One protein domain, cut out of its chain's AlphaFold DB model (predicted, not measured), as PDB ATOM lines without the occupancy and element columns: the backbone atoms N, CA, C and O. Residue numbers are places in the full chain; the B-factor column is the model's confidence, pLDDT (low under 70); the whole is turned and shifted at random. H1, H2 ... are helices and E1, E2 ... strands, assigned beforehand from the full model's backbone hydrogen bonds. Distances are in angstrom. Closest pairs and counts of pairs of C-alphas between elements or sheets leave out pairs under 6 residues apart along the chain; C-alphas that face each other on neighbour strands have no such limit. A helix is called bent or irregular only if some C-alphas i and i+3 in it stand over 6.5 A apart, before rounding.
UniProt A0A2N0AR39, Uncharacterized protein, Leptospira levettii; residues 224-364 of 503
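This is residues 224 to 364 of the 503 residues of an uncharacterized protein of Leptospira levettii (UniProt A0A2N0AR39). A small head bears a long arm: in the head, H3 packs on a twisted three-stranded sheet and H5 packs on H3 with residues 328 to 336, while the arm, which makes the length, is the helical hairpin of H1 and H2. The printed part has 141 residues, with five named helices and three named strands in the order E1 H1 H2 H3 E2 H4 H5 E3. The sheet, E2 E1 E3, is antiparallel and the class is mixed, helices and strands. The whole is loose, with a radius of gyration of the C-alphas of 19.1 A and spans of 66 by 33 by 22 A.

In the sheet, twisted at up to 4.1 A off its plane, E1, residues 224 to 231, is the inner strand. E3, residues 355 to 363, is antiparallel to it, with N 228 and O 358 within hydrogen-bond range at 2.8 A. E2, residues 304 to 308, is antiparallel to E1 too, with N 227 and O 305 at 2.8 A. H3, residues 284 to 291, is on the sheet at a height of 9.4 A. H5, residues 320 to 341, only grazes the sheet with residues 320 to 329. H5 touches H3 at a steep tilt of 63 degrees, opposite ways; the closest C-alphas, of Pro 284 and Ala 332, are 4.9 A apart. E2, H4, H5 and E3 make a split strand-helix-strand unit, two strands running the same way with E1 between them, its crossover right-handed; H4, residues 314 to 317, is close to H5 but not clearly touching, with the closest C-alphas, of Phe 316 and Tyr 323, 5.7 A apart. H1, residues 235 to 256, and H2, residues 263 to 278, touch in a hairpin at a shallow tilt of 20 degrees, the closest C-alphas, of Leu 252 and Leu 269, 6.3 A apart; both are apart from H5. Every O i to N i+4 pair is within hydrogen-bond range in H1, H2 and H3, and 15 of 18 are in H5; H4 is too short for one.

E1 begins at C-alpha 224, (-0.789, 22.825, -29.288), and E3, 25.1 A long, ends at C-alpha 363, (-3.447, 25.248, -24.201). H1 is 31.6 A long, H5 31.1 A and H2 22.2 A. H5 is only just irregular, C-alphas 326 and 329 being 6.7 A apart, and has a kink of 27 degrees near residue 329.

The C-alphas of Pro 259 and Leu 318 are the two farthest apart, 66.2 A. The printed part has no cut; the links H3 to E2 and H5 to E3 are long. Mean pLDDT of the printed part is 80.2, and residues 296 to 304 and 360 to 364 are among those under 70.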
ATOM      1  N   ILE A 224      -1.175  23.994 -28.492       64.06
ATOM      2  CA  ILE A 224      -0.789  22.825 -29.288       64.06
ATOM      3  C   ILE A 224      -2.047  22.197 -29.883       64.06
ATOM      4  O   ILE A 224      -3.046  21.997 -29.192       64.06
ATOM      5  N   LEU A 225      -1.989  21.864 -31.169       75.25
ATOM      6  CA  LEU A 225      -2.982  21.010 -31.806       75.25
ATOM      7  C   LEU A 225      -2.536  19.554 -31.658       75.25
ATOM      8  O   LEU A 225      -1.486  19.179 -32.179       75.25
ATOM      9  N   ILE A 226      -3.341  18.755 -30.962       68.12
ATOM     10  CA  ILE A 226      -3.163  17.310 -30.816       68.12
ATOM     11  C   ILE A 226      -4.154  16.610 -31.740       68.12
ATOM     12  O   ILE A 226      -5.347  16.904 -31.719       68.12
ATOM     13  N   ILE A 227      -3.662  15.678 -32.547       71.50
ATOM     14  CA  ILE A 227      -4.457  14.879 -33.474       71.50
ATOM     15  C   ILE A 227      -4.335  13.417 -33.068       71.50
ATOM     16  O   ILE A 227      -3.271  12.812 -33.215       71.50
ATOM     17  N   TYR A 228      -5.444  12.856 -32.595       72.19
ATOM     18  CA  TYR A 228      -5.626  11.419 -32.460       72.19
ATOM     19  C   TYR A 228      -6.215  10.887 -33.754       72.19
ATOM     20  O   TYR A 228      -7.197  11.439 -34.259       72.19
ATOM     21  N   LYS A 229      -5.642   9.814 -34.288       73.06
ATOM     22  CA  LYS A 229      -6.125   9.244 -35.545       73.06
ATOM     23  C   LYS A 229      -6.224   7.728 -35.532       73.06
ATOM     24  O   LYS A 229      -5.298   7.020 -35.146       73.06
ATOM     25  N   TYR A 230      -7.334   7.251 -36.076       66.88
ATOM     26  CA  TYR A 230      -7.580   5.855 -36.408       66.88
ATOM     27  C   TYR A 230      -7.641   5.720 -37.933       66.88
ATOM     28  O   TYR A 230      -8.303   6.530 -38.575       66.88
ATOM     29  N   ALA A 231      -6.934   4.748 -38.517       65.81
ATOM     30  CA  ALA A 231      -6.925   4.499 -39.962       65.81
ATOM     31  C   ALA A 231      -7.379   3.062 -40.240       65.81
ATOM     32  O   ALA A 231      -6.633   2.108 -40.012       65.81
ATOM     33  N   GLU A 232      -8.609   2.913 -40.717       64.75
ATOM     34  CA  GLU A 232      -9.224   1.609 -40.955       64.75
ATOM     35  C   GLU A 232      -8.795   1.042 -42.320       64.75
ATOM     36  O   GLU A 232      -8.675   1.770 -43.306       64.75
ATOM     37  N   GLY A 233      -8.547  -0.270 -42.390       66.56
ATOM     38  CA  GLY A 233      -8.280  -0.971 -43.655       66.56
ATOM     39  C   GLY A 233      -6.864  -0.824 -44.232       66.56
ATOM     40  O   GLY A 233      -6.627  -1.259 -45.354       66.56
ATOM     41  N   PHE A 234      -5.906  -0.249 -43.496       76.00
ATOM     42  CA  PHE A 234      -4.520  -0.077 -43.973       76.00
ATOM     43  C   PHE A 234      -3.532  -1.164 -43.507       76.00
ATOM     44  O   PHE A 234      -2.356  -1.147 -43.870       76.00
ATOM     45  N   SER A 235      -4.000  -2.136 -42.722       74.94
ATOM     46  CA  SER A 235      -3.196  -3.251 -42.198       74.94
ATOM     47  C   SER A 235      -2.665  -4.186 -43.292       74.94
ATOM     48  O   SER A 235      -1.548  -4.691 -43.182       74.94
ATOM     49  N   GLU A 236      -3.423  -4.390 -44.369       82.06
ATOM     50  CA  GLU A 236      -3.033  -5.270 -45.480       82.06
ATOM     51  C   GLU A 236      -1.868  -4.699 -46.304       82.06
ATOM     52  O   GLU A 236      -0.994  -5.443 -46.744       82.06
ATOM     53  N   VAL A 237      -1.774  -3.371 -46.437       83.38
ATOM     54  CA  VAL A 237      -0.611  -2.712 -47.059       83.38
ATOM     55  C   VAL A 237       0.661  -3.017 -46.260       83.38
ATOM     56  O   VAL A 237       1.677  -3.410 -46.836       83.38
ATOM     57  N   TYR A 238       0.577  -2.927 -44.928       82.25
ATOM     58  CA  TYR A 238       1.692  -3.240 -44.033       82.25
ATOM     59  C   TYR A 238       2.116  -4.711 -44.126       82.25
ATOM     60  O   TYR A 238       3.312  -5.002 -44.179       82.25
ATOM     61  N   LYS A 239       1.154  -5.645 -44.191       84.50
ATOM     62  CA  LYS A 239       1.444  -7.077 -44.374       84.50
ATOM     63  C   LYS A 239       2.222  -7.332 -45.663       84.50
ATOM     64  O   LYS A 239       3.289  -7.937 -45.599       84.50
ATOM     65  N   ILE A 240       1.765  -6.782 -46.790       86.50
ATOM     66  CA  ILE A 240       2.436  -6.945 -48.089       86.50
ATOM     67  C   ILE A 240       3.877  -6.402 -48.045       86.50
ATOM     68  O   ILE A 240       4.799  -7.021 -48.577       86.50
ATOM     69  N   GLN A 241       4.105  -5.245 -47.418       85.31
ATOM     70  CA  GLN A 241       5.455  -4.676 -47.295       85.31
ATOM     71  C   GLN A 241       6.360  -5.501 -46.374       85.31
ATOM     72  O   GLN A 241       7.547  -5.664 -46.658       85.31
ATOM     73  N   LYS A 242       5.804  -6.054 -45.291       86.88
ATOM     74  CA  LYS A 242       6.529  -6.933 -44.371       86.88
ATOM     75  C   LYS A 242       6.920  -8.250 -45.037       86.88
ATOM     76  O   LYS A 242       8.061  -8.679 -44.887       86.88
ATOM     77  N   GLU A 243       6.017  -8.853 -45.802       89.06
ATOM     78  CA  GLU A 243       6.301 -10.052 -46.597       89.06
ATOM     79  C   GLU A 243       7.398  -9.793 -47.631       89.06
ATOM     80  O   GLU A 243       8.329 -10.587 -47.758       89.06
ATOM     81  N   GLU A 244       7.352  -8.656 -48.331       88.38
ATOM     82  CA  GLU A 244       8.408  -8.289 -49.273       88.38
ATOM     83  C   GLU A 244       9.760  -8.094 -48.576       88.38
ATOM     84  O   GLU A 244      10.772  -8.613 -49.049       88.38
ATOM     85  N   LEU A 245       9.788  -7.414 -47.425       89.12
ATOM     86  CA  LEU A 245      11.007  -7.239 -46.637       89.12
ATOM     87  C   LEU A 245      11.606  -8.588 -46.214       89.12
ATOM     88  O   LEU A 245      12.811  -8.804 -46.369       89.12
ATOM     89  N   GLU A 246      10.788  -9.492 -45.676       90.12
ATOM     90  CA  GLU A 246      11.250 -10.816 -45.251       90.12
ATOM     91  C   GLU A 246      11.704 -11.671 -46.443       90.12
ATOM     92  O   GLU A 246      12.727 -12.351 -46.345       90.12
ATOM     93  N   ASN A 247      11.049 -11.553 -47.603       91.88
ATOM     94  CA  ASN A 247      11.488 -12.191 -48.846       91.88
ATOM     95  C   ASN A 247      12.851 -11.674 -49.333       91.88
ATOM     96  O   ASN A 247      13.676 -12.455 -49.805       91.88
ATOM     97  N   GLN A 248      13.134 -10.373 -49.221       88.88
ATOM     98  CA  GLN A 248      14.456  -9.846 -49.588       88.88
ATOM     99  C   GLN A 248      15.533 -10.259 -48.575       88.88
ATOM    100  O   GLN A 248      16.646 -10.619 -48.962       88.88
ATOM    101  N   LYS A 249      15.207 -10.284 -47.275       88.81
ATOM    102  CA  LYS A 249      16.121 -10.784 -46.233       88.81
ATOM    103  C   LYS A 249      16.430 -12.271 -46.393       88.81
ATOM    104  O   LYS A 249      17.573 -12.672 -46.173       88.81
ATOM    105  N   SER A 250      15.443 -13.092 -46.751       89.38
ATOM    106  CA  SER A 250      15.643 -14.526 -46.971       89.38
ATOM    107  C   SER A 250      16.517 -14.777 -48.201       89.38
ATOM    108  O   SER A 250      17.462 -15.561 -48.114       89.38
ATOM    109  N   LYS A 251      16.306 -14.027 -49.294       89.38
ATOM    110  CA  LYS A 251      17.203 -14.019 -50.462       89.38
ATOM    111  C   LYS A 251      18.632 -13.649 -50.082       89.38
ATOM    112  O   LYS A 251      19.544 -14.390 -50.425       89.38
ATOM    113  N   LEU A 252      18.826 -12.575 -49.310       89.00
ATOM    114  CA  LEU A 252      20.151 -12.164 -48.836       89.00
ATOM    115  C   LEU A 252      20.829 -13.264 -48.002       89.00
ATOM    116  O   LEU A 252      21.991 -13.583 -48.243       89.00
ATOM    117  N   LYS A 253      20.101 -13.878 -47.057       88.44
ATOM    118  CA  LYS A 253      20.618 -14.988 -46.236       88.44
ATOM    119  C   LYS A 253      21.006 -16.203 -47.080       88.44
ATOM    120  O   LYS A 253      22.027 -16.822 -46.801       88.44
ATOM    121  N   ASN A 254      20.204 -16.557 -48.081       88.31
ATOM    122  CA  ASN A 254      20.488 -17.692 -48.960       88.31
ATOM    123  C   ASN A 254      21.694 -17.417 -49.865       88.31
ATOM    124  O   ASN A 254      22.538 -18.294 -50.022       88.31
ATOM    125  N   LEU A 255      21.818 -16.194 -50.389       86.38
ATOM    126  CA  LEU A 255      22.956 -15.786 -51.215       86.38
ATOM    127  C   LEU A 255      24.264 -15.809 -50.413       86.38
ATOM    128  O   LEU A 255      25.270 -16.318 -50.888       86.38
ATOM    129  N   GLN A 256      24.237 -15.342 -49.159       84.12
ATOM    130  CA  GLN A 256      25.394 -15.355 -48.253       84.12
ATOM    131  C   GLN A 256      25.871 -16.763 -47.858       84.12
ATOM    132  O   GLN A 256      27.013 -16.909 -47.434       84.12
ATOM    133  N   LYS A 257      25.020 -17.791 -47.984       86.06
ATOM    134  CA  LYS A 257      25.370 -19.193 -47.699       86.06
ATOM    135  C   LYS A 257      26.043 -19.911 -48.876       86.06
ATOM    136  O   LYS A 257      26.485 -21.043 -48.708       86.06
ATOM    137  N   GLN A 258      26.094 -19.300 -50.060       84.12
ATOM    138  CA  GLN A 258      26.743 -19.902 -51.223       84.12
ATOM    139  C   GLN A 258      28.277 -19.850 -51.089       84.12
ATOM    140  O   GLN A 258      28.805 -18.884 -50.542       84.12
ATOM    141  N   PRO A 259      29.016 -20.843 -51.617       69.94
ATOM    142  CA  PRO A 259      30.473 -20.934 -51.463       69.94
ATOM    143  C   PRO A 259      31.261 -19.816 -52.174       69.94
ATOM    144  O   PRO A 259      32.411 -19.566 -51.825       69.94
ATOM    145  N   LYS A 260      30.655 -19.121 -53.149       79.06
ATOM    146  CA  LYS A 260      31.190 -17.909 -53.797       79.06
ATOM    147  C   LYS A 260      30.055 -16.901 -54.028       79.06
ATOM    148  O   LYS A 260      29.492 -16.866 -55.119       79.06
ATOM    149  N   PRO A 261      29.672 -16.117 -53.010       73.94
ATOM    150  CA  PRO A 261      28.545 -15.209 -53.127       73.94
ATOM    151  C   PRO A 261      28.902 -13.995 -53.997       73.94
ATOM    152  O   PRO A 261      29.958 -13.385 -53.824       73.94
ATOM    153  N   SER A 262      28.006 -13.612 -54.909       85.00
ATOM    154  CA  SER A 262      28.171 -12.400 -55.718       85.00
ATOM    155  C   SER A 262      28.107 -11.154 -54.829       85.00
ATOM    156  O   SER A 262      27.069 -10.835 -54.245       85.00
ATOM    157  N   GLN A 263      29.223 -10.427 -54.708       85.69
ATOM    158  CA  GLN A 263      29.270  -9.214 -53.883       85.69
ATOM    159  C   GLN A 263      28.400  -8.082 -54.443       85.69
ATOM    160  O   GLN A 263      27.851  -7.301 -53.665       85.69
ATOM    161  N   VAL A 264      28.239  -8.027 -55.768       86.38
ATOM    162  CA  VAL A 264      27.367  -7.055 -56.442       86.38
ATOM    163  C   VAL A 264      25.908  -7.320 -56.070       86.38
ATOM    164  O   VAL A 264      25.228  -6.420 -55.595       86.38
ATOM    165  N   GLU A 265      25.454  -8.574 -56.143       83.81
ATOM    166  CA  GLU A 265      24.077  -8.937 -55.778       83.81
ATOM    167  C   GLU A 265      23.794  -8.761 -54.278       83.81
ATOM    168  O   GLU A 265      22.695  -8.356 -53.897       83.81
ATOM    169  N   ILE A 266      24.778  -9.020 -53.407       85.94
ATOM    170  CA  ILE A 266      24.663  -8.738 -51.967       85.94
ATOM    171  C   ILE A 266      24.489  -7.241 -51.719       85.94
ATOM    172  O   ILE A 266      23.674  -6.856 -50.875       85.94
ATOM    173  N   LYS A 267      25.270  -6.404 -52.409       88.88
ATOM    174  CA  LYS A 267      25.185  -4.948 -52.284       88.88
ATOM    175  C   LYS A 267      23.823  -4.452 -52.769       88.88
ATOM    176  O   LYS A 267      23.141  -3.779 -52.003       88.88
ATOM    177  N   ASP A 268      23.375  -4.905 -53.935       88.06
ATOM    178  CA  ASP A 268      22.060  -4.567 -54.494       88.06
ATOM    179  C   ASP A 268      20.907  -5.001 -53.577       88.06
ATOM    180  O   ASP A 268      19.939  -4.265 -53.384       88.06
ATOM    181  N   LEU A 269      20.987  -6.195 -52.977       87.31
ATOM    182  CA  LEU A 269      19.977  -6.679 -52.030       87.31
ATOM    183  C   LEU A 269      19.971  -5.871 -50.729       87.31
ATOM    184  O   LEU A 269      18.896  -5.581 -50.204       87.31
ATOM    185  N   LYS A 270      21.144  -5.487 -50.209       87.19
ATOM    186  CA  LYS A 270      21.241  -4.604 -49.039       87.19
ATOM    187  C   LYS A 270      20.659  -3.227 -49.338       87.19
ATOM    188  O   LYS A 270      19.858  -2.741 -48.547       87.19
ATOM    189  N   GLU A 271      20.984  -2.647 -50.490       89.00
ATOM    190  CA  GLU A 271      20.434  -1.364 -50.928       89.00
ATOM    191  C   GLU A 271      18.912  -1.436 -51.104       89.00
ATOM    192  O   GLU A 271      18.205  -0.549 -50.635       89.00
ATOM    193  N   LYS A 272      18.378  -2.527 -51.670       86.94
ATOM    194  CA  LYS A 272      16.924  -2.764 -51.761       86.94
ATOM    195  C   LYS A 272      16.259  -2.910 -50.391       86.94
ATOM    196  O   LYS A 272      15.184  -2.355 -50.179       86.94
ATOM    197  N   ILE A 273      16.875  -3.634 -49.453       86.62
ATOM    198  CA  ILE A 273      16.365  -3.778 -48.078       86.62
ATOM    199  C   ILE A 273      16.369  -2.429 -47.354       86.62
ATOM    200  O   ILE A 273      15.381  -2.083 -46.706       86.62
ATOM    201  N   ASP A 274      17.443  -1.656 -47.481       84.75
ATOM    202  CA  ASP A 274      17.538  -0.332 -46.870       84.75
ATOM    203  C   ASP A 274      16.576   0.663 -47.520       84.75
ATOM    204  O   ASP A 274      15.963   1.464 -46.813       84.75
ATOM    205  N   TYR A 275      16.365   0.573 -48.833       86.25
ATOM    206  CA  TYR A 275      15.347   1.346 -49.536       86.25
ATOM    207  C   TYR A 275      13.942   1.024 -49.015       86.25
ATOM    208  O   TYR A 275      13.197   1.944 -48.679       86.25
ATOM    209  N   LEU A 276      13.591  -0.261 -48.874       82.56
ATOM    210  CA  LEU A 276      12.297  -0.685 -48.324       82.56
ATOM    211  C   LEU A 276      12.103  -0.211 -46.878       82.56
ATOM    212  O   LEU A 276      11.016   0.230 -46.517       82.56
ATOM    213  N   ARG A 277      13.159  -0.255 -46.052       78.31
ATOM    214  CA  ARG A 277      13.131   0.245 -44.666       78.31
ATOM    215  C   ARG A 277      12.946   1.759 -44.586       78.31
ATOM    216  O   ARG A 277      12.230   2.227 -43.707       78.31
ATOM    217  N   LYS A 278      13.597   2.517 -45.474       77.56
ATOM    218  CA  LYS A 278      13.533   3.987 -45.491       77.56
ATOM    219  C   LYS A 278      12.228   4.512 -46.095       77.56
ATOM    220  O   LYS A 278      11.723   5.523 -45.624       77.56
ATOM    221  N   ASN A 279      11.662   3.808 -47.074       78.94
ATOM    222  CA  ASN A 279      10.462   4.221 -47.809       78.94
ATOM    223  C   ASN A 279       9.229   3.394 -47.426       78.94
ATOM    224  O   ASN A 279       8.440   2.979 -48.276       78.94
ATOM    225  N   TRP A 280       9.062   3.125 -46.131       82.19
ATOM    226  CA  TRP A 280       7.895   2.400 -45.646       82.19
ATOM    227  C   TRP A 280       6.634   3.254 -45.816       82.19
ATOM    228  O   TRP A 280       6.453   4.244 -45.104       82.19
ATOM    229  N   ASN A 281       5.760   2.878 -46.757       82.44
ATOM    230  CA  ASN A 281       4.446   3.504 -46.919       82.44
ATOM    231  C   ASN A 281       3.683   3.516 -45.588       82.44
ATOM    232  O   ASN A 281       3.397   2.473 -44.999       82.44
ATOM    233  N   ARG A 282       3.358   4.720 -45.120       77.38
ATOM    234  CA  ARG A 282       2.549   4.944 -43.918       77.38
ATOM    235  C   ARG A 282       1.087   5.101 -44.323       77.38
ATOM    236  O   ARG A 282       0.776   5.333 -45.491       77.38
ATOM    237  N   SER A 283       0.175   5.024 -43.351       83.38
ATOM    238  CA  SER A 283      -1.218   5.419 -43.604       83.38
ATOM    239  C   SER A 283      -1.266   6.842 -44.193       83.38
ATOM    240  O   SER A 283      -0.469   7.678 -43.752       83.38
ATOM    241  N   PRO A 284      -2.178   7.159 -45.132       87.50
ATOM    242  CA  PRO A 284      -2.113   8.422 -45.862       87.50
ATOM    243  C   PRO A 284      -2.168   9.654 -44.957       87.50
ATOM    244  O   PRO A 284      -1.409  10.595 -45.152       87.50
ATOM    245  N   ILE A 285      -2.979   9.601 -43.897       87.81
ATOM    246  CA  ILE A 285      -3.043  10.661 -42.886       87.81
ATOM    247  C   ILE A 285      -1.692  10.849 -42.168       87.81
ATOM    248  O   ILE A 285      -1.263  11.985 -42.004       87.81
ATOM    249  N   ASN A 286      -0.980   9.775 -41.788       84.31
ATOM    250  CA  ASN A 286       0.343   9.897 -41.138       84.31
ATOM    251  C   ASN A 286       1.351  10.583 -42.033       84.31
ATOM    252  O   ASN A 286       2.074  11.472 -41.594       84.31
ATOM    253  N   HIS A 287       1.400  10.120 -43.280       86.31
ATOM    254  CA  HIS A 287       2.365  10.600 -44.245       86.31
ATOM    255  C   HIS A 287       2.238  12.115 -44.415       86.31
ATOM    256  O   HIS A 287       3.227  12.835 -44.297       86.31
ATOM    257  N   ILE A 288       1.007  12.603 -44.593       91.50
ATOM    258  CA  ILE A 288       0.753  14.035 -44.750       91.50
ATOM    259  C   ILE A 288       1.021  14.804 -43.455       91.50
ATOM    260  O   ILE A 288       1.692  15.831 -43.507       91.50
ATOM    261  N   LEU A 289       0.568  14.321 -42.292       87.38
ATOM    262  CA  LEU A 289       0.821  14.996 -41.011       87.38
ATOM    263  C   LEU A 289       2.324  15.219 -40.767       87.38
ATOM    264  O   LEU A 289       2.743  16.325 -40.430       87.38
ATOM    265  N   GLU A 290       3.146  14.200 -40.997       84.44
ATOM    266  CA  GLU A 290       4.596  14.276 -40.798       84.44
ATOM    267  C   GLU A 290       5.281  15.187 -41.816       84.44
ATOM    268  O   GLU A 290       6.143  15.980 -41.437       84.44
ATOM    269  N   ILE A 291       4.860  15.145 -43.088       87.31
ATOM    270  CA  ILE A 291       5.334  16.084 -44.118       87.31
ATOM    271  C   ILE A 291       5.022  17.527 -43.722       87.31
ATOM    272  O   ILE A 291       5.853  18.415 -43.906       87.31
ATOM    273  N   LYS A 292       3.842  17.773 -43.143       87.62
ATOM    274  CA  LYS A 292       3.448  19.096 -42.640       87.62
ATOM    275  C   LYS A 292       4.108  19.463 -41.305       87.62
ATOM    276  O   LYS A 292       3.796  20.513 -40.751       87.62
ATOM    277  N   GLY A 293       5.023  18.636 -40.794       81.06
ATOM    278  CA  GLY A 293       5.831  18.934 -39.615       81.06
ATOM    279  C   GLY A 293       5.179  18.584 -38.279       81.06
ATOM    280  O   GLY A 293       5.686  19.014 -37.240       81.06
ATOM    281  N   PHE A 294       4.086  17.812 -38.273       82.56
ATOM    282  CA  PHE A 294       3.550  17.254 -37.034       82.56
ATOM    283  C   PHE A 294       4.499  16.189 -36.490       82.56
ATOM    284  O   PHE A 294       4.985  15.322 -37.218       82.56
ATOM    285  N   GLN A 295       4.730  16.228 -35.184       74.56
ATOM    286  CA  GLN A 295       5.590  15.278 -34.494       74.56
ATOM    287  C   GLN A 295       4.737  14.193 -33.840       74.56
ATOM    288  O   GLN A 295       3.759  14.499 -33.159       74.56
ATOM    289  N   ASN A 296       5.096  12.926 -34.044       65.19
ATOM    290  CA  ASN A 296       4.474  11.832 -33.304       65.19
ATOM    291  C   ASN A 296       4.955  11.881 -31.845       65.19
ATOM    292  O   ASN A 296       6.161  11.892 -31.592       65.19
ATOM    293  N   LEU A 297       4.018  11.913 -30.898       55.91
ATOM    294  CA  LEU A 297       4.313  12.016 -29.469       55.91
ATOM    295  C   LEU A 297       4.890  10.705 -28.902       55.91
ATOM    296  O   LEU A 297       5.639  10.731 -27.928       55.91
ATOM    297  N   PHE A 298       4.575   9.558 -29.513       50.91
ATOM    298  CA  PHE A 298       5.004   8.249 -29.025       50.91
ATOM    299  C   PHE A 298       5.833   7.507 -30.074       50.91
ATOM    300  O   PHE A 298       5.343   7.140 -31.138       50.91
ATOM    301  N   ILE A 299       7.089   7.204 -29.735       47.44
ATOM    302  CA  ILE A 299       8.026   6.481 -30.615       47.44
ATOM    303  C   ILE A 299       7.476   5.102 -31.020       47.44
ATOM    304  O   ILE A 299       7.669   4.670 -32.153       47.44
ATOM    305  N   ASN A 300       6.757   4.434 -30.110       45.94
ATOM    306  CA  ASN A 300       6.266   3.064 -30.291       45.94
ATOM    307  C   ASN A 300       4.748   2.970 -30.521       45.94
ATOM    308  O   ASN A 300       4.228   1.864 -30.656       45.94
ATOM    309  N   MET A 301       4.029   4.097 -30.530       49.06
ATOM    310  CA  MET A 301       2.576   4.119 -30.699       49.06
ATOM    311  C   MET A 301       2.223   5.111 -31.800       49.06
ATOM    312  O   MET A 301       2.417   6.316 -31.666       49.06
ATOM    313  N   GLU A 302       1.734   4.603 -32.927       57.47
ATOM    314  CA  GLU A 302       1.252   5.473 -33.992       57.47
ATOM    315  C   GLU A 302      -0.084   6.104 -33.595       57.47
ATOM    316  O   GLU A 302      -0.963   5.437 -33.052       57.47
ATOM    317  N   GLY A 303      -0.263   7.376 -33.947       63.34
ATOM    318  CA  GLY A 303      -1.588   7.985 -33.995       63.34
ATOM    319  C   GLY A 303      -1.858   9.121 -33.026       63.34
ATOM    320  O   GLY A 303      -2.994   9.581 -33.008       63.34
ATOM    321  N   VAL A 304      -0.852   9.612 -32.295       67.56
ATOM    322  CA  VAL A 304      -0.944  10.877 -31.549       67.56
ATOM    323  C   VAL A 304       0.091  11.850 -32.089       67.56
ATOM    324  O   VAL A 304       1.286  11.709 -31.844       67.56
ATOM    325  N   TYR A 305      -0.379  12.843 -32.831       73.44
ATOM    326  CA  TYR A 305       0.464  13.832 -33.493       73.44
ATOM    327  C   TYR A 305       0.264  15.210 -32.881       73.44
ATOM    328  O   TYR A 305      -0.863  15.584 -32.563       73.44
ATOM    329  N   LEU A 306       1.345  15.975 -32.753       71.62
ATOM    330  CA  LEU A 306       1.313  17.331 -32.221       71.62
ATOM    331  C   LEU A 306       1.961  18.329 -33.173       71.62
ATOM    332  O   LEU A 306       2.972  18.034 -33.815       71.62
ATOM    333  N   ILE A 307       1.417  19.540 -33.203       74.94
ATOM    334  CA  ILE A 307       2.105  20.697 -33.769       74.94
ATOM    335  C   ILE A 307       1.779  21.953 -32.949       74.94
ATOM    336  O   ILE A 307       0.621  22.149 -32.558       74.94
ATOM    337  N   PRO A 308       2.765  22.830 -32.684       72.62
ATOM    338  CA  PRO A 308       2.474  24.179 -32.219       72.62
ATOM    339  C   PRO A 308       1.600  24.891 -33.250       72.62
ATOM    340  O   PRO A 308       1.930  24.911 -34.438       72.62
ATOM    341  N   THR A 309       0.500  25.501 -32.812       70.75
ATOM    342  CA  THR A 309      -0.422  26.177 -33.744       70.75
ATOM    343  C   THR A 309       0.238  27.352 -34.478       70.75
ATOM    344  O   THR A 309      -0.168  27.680 -35.585       70.75
ATOM    345  N   THR A 310       1.331  27.907 -33.943       65.44
ATOM    346  CA  THR A 310       2.186  28.913 -34.608       65.44
ATOM    347  C   THR A 310       2.900  28.428 -35.858       65.44
ATOM    348  O   THR A 310       3.315  29.250 -36.670       65.44
ATOM    349  N   ARG A 311       3.088  27.115 -36.012       71.94
ATOM    350  CA  ARG A 311       3.690  26.536 -37.219       71.94
ATOM    351  C   ARG A 311       2.663  26.320 -38.330       71.94
ATOM    352  O   ARG A 311       3.044  25.932 -39.431       71.94
ATOM    353  N   LEU A 312       1.379  26.572 -38.061       78.00
ATOM    354  CA  LEU A 312       0.339  26.570 -39.082       78.00
ATOM    355  C   LEU A 312       0.355  27.892 -39.867       78.00
ATOM    356  O   LEU A 312       0.713  28.933 -39.312       78.00
ATOM    357  N   PRO A 313      -0.068  27.889 -41.143       82.56
ATOM    358  CA  PRO A 313      -0.278  29.126 -41.888       82.56
ATOM    359  C   PRO A 313      -1.279  30.044 -41.173       82.56
ATOM    360  O   PRO A 313      -2.254  29.558 -40.602       82.56
ATOM    361  N   GLU A 314      -1.077  31.363 -41.261       72.12
ATOM    362  CA  GLU A 314      -1.823  32.377 -40.489       72.12
ATOM    363  C   GLU A 314      -3.347  32.192 -40.552       72.12
ATOM    364  O   GLU A 314      -4.014  32.256 -39.519       72.12
ATOM    365  N   LYS A 315      -3.893  31.839 -41.727       83.06
ATOM    366  CA  LYS A 315      -5.338  31.610 -41.910       83.06
ATOM    367  C   LYS A 315      -5.929  30.492 -41.040       83.06
ATOM    368  O   LYS A 315      -7.132  30.469 -40.813       83.06
ATOM    369  N   PHE A 316      -5.102  29.567 -40.558       82.62
ATOM    370  CA  PHE A 316      -5.531  28.411 -39.773       82.62
ATOM    371  C   PHE A 316      -5.197  28.518 -38.288       82.62
ATOM    372  O   PHE A 316      -5.631  27.678 -37.508       82.62
ATOM    373  N   VAL A 317      -4.442  29.535 -37.874       69.62
ATOM    374  CA  VAL A 317      -3.996  29.683 -36.481       69.62
ATOM    375  C   VAL A 317      -5.188  29.822 -35.522       69.62
ATOM    376  O   VAL A 317      -5.191  29.236 -34.442       69.62
ATOM    377  N   LEU A 318      -6.226  30.554 -35.939       65.88
ATOM    378  CA  LEU A 318      -7.443  30.789 -35.151       65.88
ATOM    379  C   LEU A 318      -8.408  29.604 -35.137       65.88
ATOM    380  O   LEU A 318      -9.106  29.391 -34.148       65.88
ATOM    381  N   ASN A 319      -8.434  28.829 -36.220       79.50
ATOM    382  CA  ASN A 319      -9.237  27.620 -36.318       79.50
ATOM    383  C   ASN A 319      -8.387  26.462 -36.868       79.50
ATOM    384  O   ASN A 319      -8.507  26.106 -38.043       79.50
ATOM    385  N   PRO A 320      -7.524  25.857 -36.028       78.06
ATOM    386  CA  PRO A 320      -6.585  24.819 -36.457       78.06
ATOM    387  C   PRO A 320      -7.268  23.577 -37.031       78.06
ATOM    388  O   PRO A 320      -6.660  22.844 -37.808       78.06
ATOM    389  N   LYS A 321      -8.541  23.351 -36.685       82.62
ATOM    390  CA  LYS A 321      -9.345  22.263 -37.243       82.62
ATOM    391  C   LYS A 321      -9.542  22.425 -38.753       82.62
ATOM    392  O   LYS A 321      -9.398  21.447 -39.479       82.62
ATOM    393  N   ASN A 322      -9.717  23.655 -39.239       89.19
ATOM    394  CA  ASN A 322      -9.825  23.921 -40.675       89.19
ATOM    395  C   ASN A 322      -8.557  23.518 -41.440       89.19
ATOM    396  O   ASN A 322      -8.645  23.171 -42.609       89.19
ATOM    397  N   TYR A 323      -7.378  23.506 -40.805       91.06
ATOM    398  CA  TYR A 323      -6.172  22.984 -41.457       91.06
ATOM    399  C   TYR A 323      -6.281  21.485 -41.744       91.06
ATOM    400  O   TYR A 323      -5.820  21.002 -42.776       91.06
ATOM    401  N   ILE A 324      -6.906  20.737 -40.835       89.81
ATOM    402  CA  ILE A 324      -7.136  19.306 -41.018       89.81
ATOM    403  C   ILE A 324      -8.118  19.095 -42.173       89.81
ATOM    404  O   ILE A 324      -7.828  18.323 -43.087       89.81
ATOM    405  N   ASP A 325      -9.227  19.830 -42.152       90.12
ATOM    406  CA  ASP A 325     -10.325  19.682 -43.107       90.12
ATOM    407  C   ASP A 325      -9.957  20.169 -44.520       90.12
ATOM    408  O   ASP A 325     -10.274  19.503 -45.504       90.12
ATOM    409  N   GLU A 326      -9.244  21.293 -44.637       93.56
ATOM    410  CA  GLU A 326      -8.911  21.915 -45.928       93.56
ATOM    411  C   GLU A 326      -7.586  21.436 -46.530       93.56
ATOM    412  O   GLU A 326      -7.408  21.538 -47.743       93.56
ATOM    413  N   ILE A 327      -6.638  20.961 -45.714       93.75
ATOM    414  CA  ILE A 327      -5.280  20.624 -46.178       93.75
ATOM    415  C   ILE A 327      -4.965  19.150 -45.942       93.75
ATOM    416  O   ILE A 327      -4.689  18.424 -46.896       93.75
ATOM    417  N   ILE A 328      -5.025  18.680 -44.692       92.62
ATOM    418  CA  ILE A 328      -4.570  17.320 -44.354       92.62
ATOM    419  C   ILE A 328      -5.426  16.252 -45.039       92.62
ATOM    420  O   ILE A 328      -4.886  15.337 -45.659       92.62
ATOM    421  N   ILE A 329      -6.751  16.356 -44.938       91.56
ATOM    422  CA  ILE A 329      -7.680  15.363 -45.488       91.56
ATOM    423  C   ILE A 329      -7.613  15.315 -47.027       91.56
ATOM    424  O   ILE A 329      -7.459  14.212 -47.565       91.56
ATOM    425  N   PRO A 330      -7.675  16.449 -47.757       94.00
ATOM    426  CA  PRO A 330      -7.577  16.436 -49.214       94.00
ATOM    427  C   PRO A 330      -6.247  15.884 -49.731       94.00
ATOM    428  O   PRO A 330      -6.246  15.036 -50.625       94.00
ATOM    429  N   GLU A 331      -5.118  16.302 -49.152       95.38
ATOM    430  CA  GLU A 331      -3.799  15.796 -49.558       95.38
ATOM    431  C   GLU A 331      -3.641  14.301 -49.234       95.38
ATOM    432  O   GLU A 331      -3.074  13.541 -50.024       95.38
ATOM    433  N   ALA A 332      -4.201  13.832 -48.116       91.50
ATOM    434  CA  ALA A 332      -4.167  12.415 -47.771       91.50
ATOM    435  C   ALA A 332      -5.008  11.566 -48.733       91.50
ATOM    436  O   ALA A 332      -4.605  10.452 -49.077       91.50
ATOM    437  N   ASP A 333      -6.149  12.071 -49.212       91.75
ATOM    438  CA  ASP A 333      -6.927  11.378 -50.244       91.75
ATOM    439  C   ASP A 333      -6.197  11.353 -51.597       91.75
ATOM    440  O   ASP A 333      -6.242  10.340 -52.299       91.75
ATOM    441  N   GLN A 334      -5.466  12.417 -51.949       93.06
ATOM    442  CA  GLN A 334      -4.609  12.423 -53.139       93.06
ATOM    443  C   GLN A 334      -3.510  11.361 -53.042       93.06
ATOM    444  O   GLN A 334      -3.369  10.538 -53.950       93.06
ATOM    445  N   TYR A 335      -2.791  11.307 -51.919       91.44
ATOM    446  CA  TYR A 335      -1.761  10.292 -51.695       91.44
ATOM    447  C   TYR A 335      -2.344   8.868 -51.678       91.44
ATOM    448  O   TYR A 335      -1.774   7.944 -52.260       91.44
ATOM    449  N   ARG A 336      -3.542   8.673 -51.108       91.25
ATOM    450  CA  ARG A 336      -4.270   7.395 -51.182       91.25
ATOM    451  C   ARG A 336      -4.567   6.993 -52.629       91.25
ATOM    452  O   ARG A 336      -4.351   5.836 -52.991       91.25
ATOM    453  N   LYS A 337      -5.074   7.916 -53.454       91.69
ATOM    454  CA  LYS A 337      -5.353   7.665 -54.881       91.69
ATOM    455  C   LYS A 337      -4.082   7.280 -55.634       91.69
ATOM    456  O   LYS A 337      -4.118   6.336 -56.422       91.69
ATOM    457  N   GLN A 338      -2.969   7.950 -55.342       90.50
ATOM    458  CA  GLN A 338      -1.660   7.613 -55.895       90.50
ATOM    459  C   GLN A 338      -1.247   6.188 -55.510       90.50
ATOM    460  O   GLN A 338      -1.008   5.375 -56.403       90.50
ATOM    461  N   LEU A 339      -1.276   5.834 -54.222       88.06
ATOM    462  CA  LEU A 339      -0.965   4.474 -53.764       88.06
ATOM    463  C   LEU A 339      -1.878   3.421 -54.401       88.06
ATOM    464  O   LEU A 339      -1.417   2.357 -54.806       88.06
ATOM    465  N   LYS A 340      -3.176   3.705 -54.543       88.94
ATOM    466  CA  LYS A 340      -4.132   2.783 -55.174       88.94
ATOM    467  C   LYS A 340      -3.878   2.588 -56.673       88.94
ATOM    468  O   LYS A 340      -4.224   1.540 -57.219       88.94
ATOM    469  N   SER A 341      -3.286   3.575 -57.346       89.69
ATOM    470  CA  SER A 341      -2.907   3.455 -58.758       89.69
ATOM    471  C   SER A 341      -1.764   2.454 -58.975       89.69
ATOM    472  O   SER A 341      -1.645   1.870 -60.055       89.69
ATOM    473  N   GLU A 342      -0.976   2.172 -57.935       87.88
ATOM    474  CA  GLU A 342       0.079   1.169 -57.990       87.88
ATOM    475  C   GLU A 342      -0.520  -0.240 -58.073       87.88
ATOM    476  O   GLU A 342      -1.314  -0.660 -57.224       87.88
ATOM    477  N   LYS A 343      -0.092  -1.023 -59.079       84.25
ATOM    478  CA  LYS A 343      -0.570  -2.405 -59.301       84.25
ATOM    479  C   LYS A 343      -0.539  -3.258 -58.030       84.25
ATOM    480  O   LYS A 343      -1.435  -4.072 -57.828       84.25
ATOM    481  N   LYS A 344       0.477  -3.052 -57.190       84.88
ATOM    482  CA  LYS A 344       0.717  -3.793 -55.951       84.88
ATOM    483  C   LYS A 344      -0.342  -3.535 -54.870       84.88
ATOM    484  O   LYS A 344      -0.694  -4.462 -54.149       84.88
ATOM    485  N   TYR A 345      -0.872  -2.315 -54.772       86.38
ATOM    486  CA  TYR A 345      -1.775  -1.914 -53.686       86.38
ATOM    487  C   TYR A 345      -3.230  -1.701 -54.132       86.38
ATOM    488  O   TYR A 345      -4.120  -1.521 -53.300       86.38
ATOM    489  N   ARG A 346      -3.503  -1.795 -55.439       86.06
ATOM    490  CA  ARG A 346      -4.805  -1.520 -56.068       86.06
ATOM    491  C   ARG A 346      -6.014  -2.191 -55.410       86.06
ATOM    492  O   ARG A 346      -7.076  -1.580 -55.341       86.06
ATOM    493  N   LYS A 347      -5.865  -3.445 -54.970       84.38
ATOM    494  CA  LYS A 347      -6.950  -4.246 -54.374       84.38
ATOM    495  C   LYS A 347      -7.088  -4.077 -52.860       84.38
ATOM    496  O   LYS A 347      -8.139  -4.398 -52.326       84.38
ATOM    497  N   VAL A 348      -6.039  -3.604 -52.185       85.06
ATOM    498  CA  VAL A 348      -5.989  -3.524 -50.716       85.06
ATOM    499  C   VAL A 348      -6.215  -2.112 -50.190       85.06
ATOM    500  O   VAL A 348      -6.690  -1.950 -49.074       85.06
ATOM    501  N   VAL A 349      -5.915  -1.077 -50.983       85.00
ATOM    502  CA  VAL A 349      -6.192   0.309 -50.591       85.00
ATOM    503  C   VAL A 349      -7.687   0.604 -50.789       85.00
ATOM    504  O   VAL A 349      -8.195   0.468 -51.911       85.00
ATOM    505  N   PRO A 350      -8.410   1.039 -49.740       82.62
ATOM    506  CA  PRO A 350      -9.847   1.301 -49.820       82.62
ATOM    507  C   PRO A 350     -10.178   2.443 -50.794       82.62
ATOM    508  O   PRO A 350      -9.345   3.306 -51.078       82.62
ATOM    509  N   ASP A 351     -11.399   2.442 -51.345       83.81
ATOM    510  CA  ASP A 351     -11.883   3.462 -52.298       83.81
ATOM    511  C   ASP A 351     -12.087   4.841 -51.683       83.81
ATOM    512  O   ASP A 351     -11.981   5.852 -52.385       83.81
ATOM    513  N   LYS A 352     -12.333   4.880 -50.377       83.75
ATOM    514  CA  LYS A 352     -12.463   6.100 -49.591       83.75
ATOM    515  C   LYS A 352     -11.425   6.100 -48.481       83.75
ATOM    516  O   LYS A 352     -10.949   5.051 -48.049       83.75
ATOM    517  N   LEU A 353     -11.050   7.299 -48.058       80.88
ATOM    518  CA  LEU A 353     -10.197   7.483 -46.899       80.88
ATOM    519  C   LEU A 353     -11.046   7.211 -45.647       80.88
ATOM    520  O   LEU A 353     -11.900   8.023 -45.305       80.88
ATOM    521  N   ASN A 354     -10.832   6.067 -44.995       77.62
ATOM    522  CA  ASN A 354     -11.538   5.702 -43.766       77.62
ATOM    523  C   ASN A 354     -10.680   6.074 -42.556       77.62
ATOM    524  O   ASN A 354      -9.635   5.465 -42.307       77.62
ATOM    525  N   TYR A 355     -11.109   7.096 -41.824       76.06
ATOM    526  CA  TYR A 355     -10.403   7.569 -40.644       76.06
ATOM    527  C   TYR A 355     -11.357   8.172 -39.623       76.06
ATOM    528  O   TYR A 355     -12.413   8.700 -39.961       76.06
ATOM    529  N   ILE A 356     -10.927   8.141 -38.367       73.31
ATOM    530  CA  ILE A 356     -11.498   8.963 -37.305       73.31
ATOM    531  C   ILE A 356     -10.371   9.870 -36.839       73.31
ATOM    532  O   ILE A 356      -9.355   9.375 -36.350       73.31
ATOM    533  N   ILE A 357     -10.534  11.177 -37.038       77.12
ATOM    534  CA  ILE A 357      -9.638  12.188 -36.481       77.12
ATOM    535  C   ILE A 357     -10.352  12.859 -35.317       77.12
ATOM    536  O   ILE A 357     -11.409  13.464 -35.485       77.12
ATOM    537  N   ILE A 358      -9.740  12.777 -34.142       73.75
ATOM    538  CA  ILE A 358     -10.110  13.592 -32.993       73.75
ATOM    539  C   ILE A 358      -9.006  14.626 -32.846       73.75
ATOM    540  O   ILE A 358      -7.877  14.308 -32.481       73.75
ATOM    541  N   SER A 359      -9.325  15.868 -33.186       76.62
ATOM    542  CA  SER A 359      -8.412  16.990 -33.037       76.62
ATOM    543  C   SER A 359      -8.778  17.787 -31.795       76.62
ATOM    544  O   SER A 359      -9.915  18.246 -31.678       76.62
ATOM    545  N   GLN A 360      -7.821  17.998 -30.903       69.38
ATOM    546  CA  GLN A 360      -7.996  18.824 -29.719       69.38
ATOM    547  C   GLN A 360      -6.963  19.946 -29.739       69.38
ATOM    548  O   GLN A 360      -5.763  19.696 -29.832       69.38
ATOM    549  N   VAL A 361      -7.431  21.189 -29.649       67.50
ATOM    550  CA  VAL A 361      -6.550  22.317 -29.347       67.50
ATOM    551  C   VAL A 361      -6.442  22.384 -27.836       67.50
ATOM    552  O   VAL A 361      -7.443  22.592 -27.154       67.50
ATOM    553  N   VAL A 362      -5.238  22.174 -27.322       53.97
ATOM    554  CA  VAL A 362      -4.960  22.228 -25.890       53.97
ATOM    555  C   VAL A 362      -4.056  23.423 -25.651       53.97
ATOM    556  O   VAL A 362      -3.049  23.598 -26.344       53.97
ATOM    557  N   SER A 363      -4.412  24.273 -24.691       55.03
ATOM    558  CA  SER A 363      -3.447  25.248 -24.201       55.03
ATOM    559  C   SER A 363      -2.288  24.488 -23.561       55.03
ATOM    560  O   SER A 363      -2.503  23.525 -22.829       55.03
ATOM    561  N   LEU A 364      -1.055  24.933 -23.764       47.94
ATOM    562  CA  LEU A 364       0.094  24.490 -22.976       47.94
ATOM    563  C   LEU A 364      -0.172  24.645 -21.469       47.94
ATOM    564  O   LEU A 364       0.371  23.880 -20.683       47.94
TER     565      LEU A 364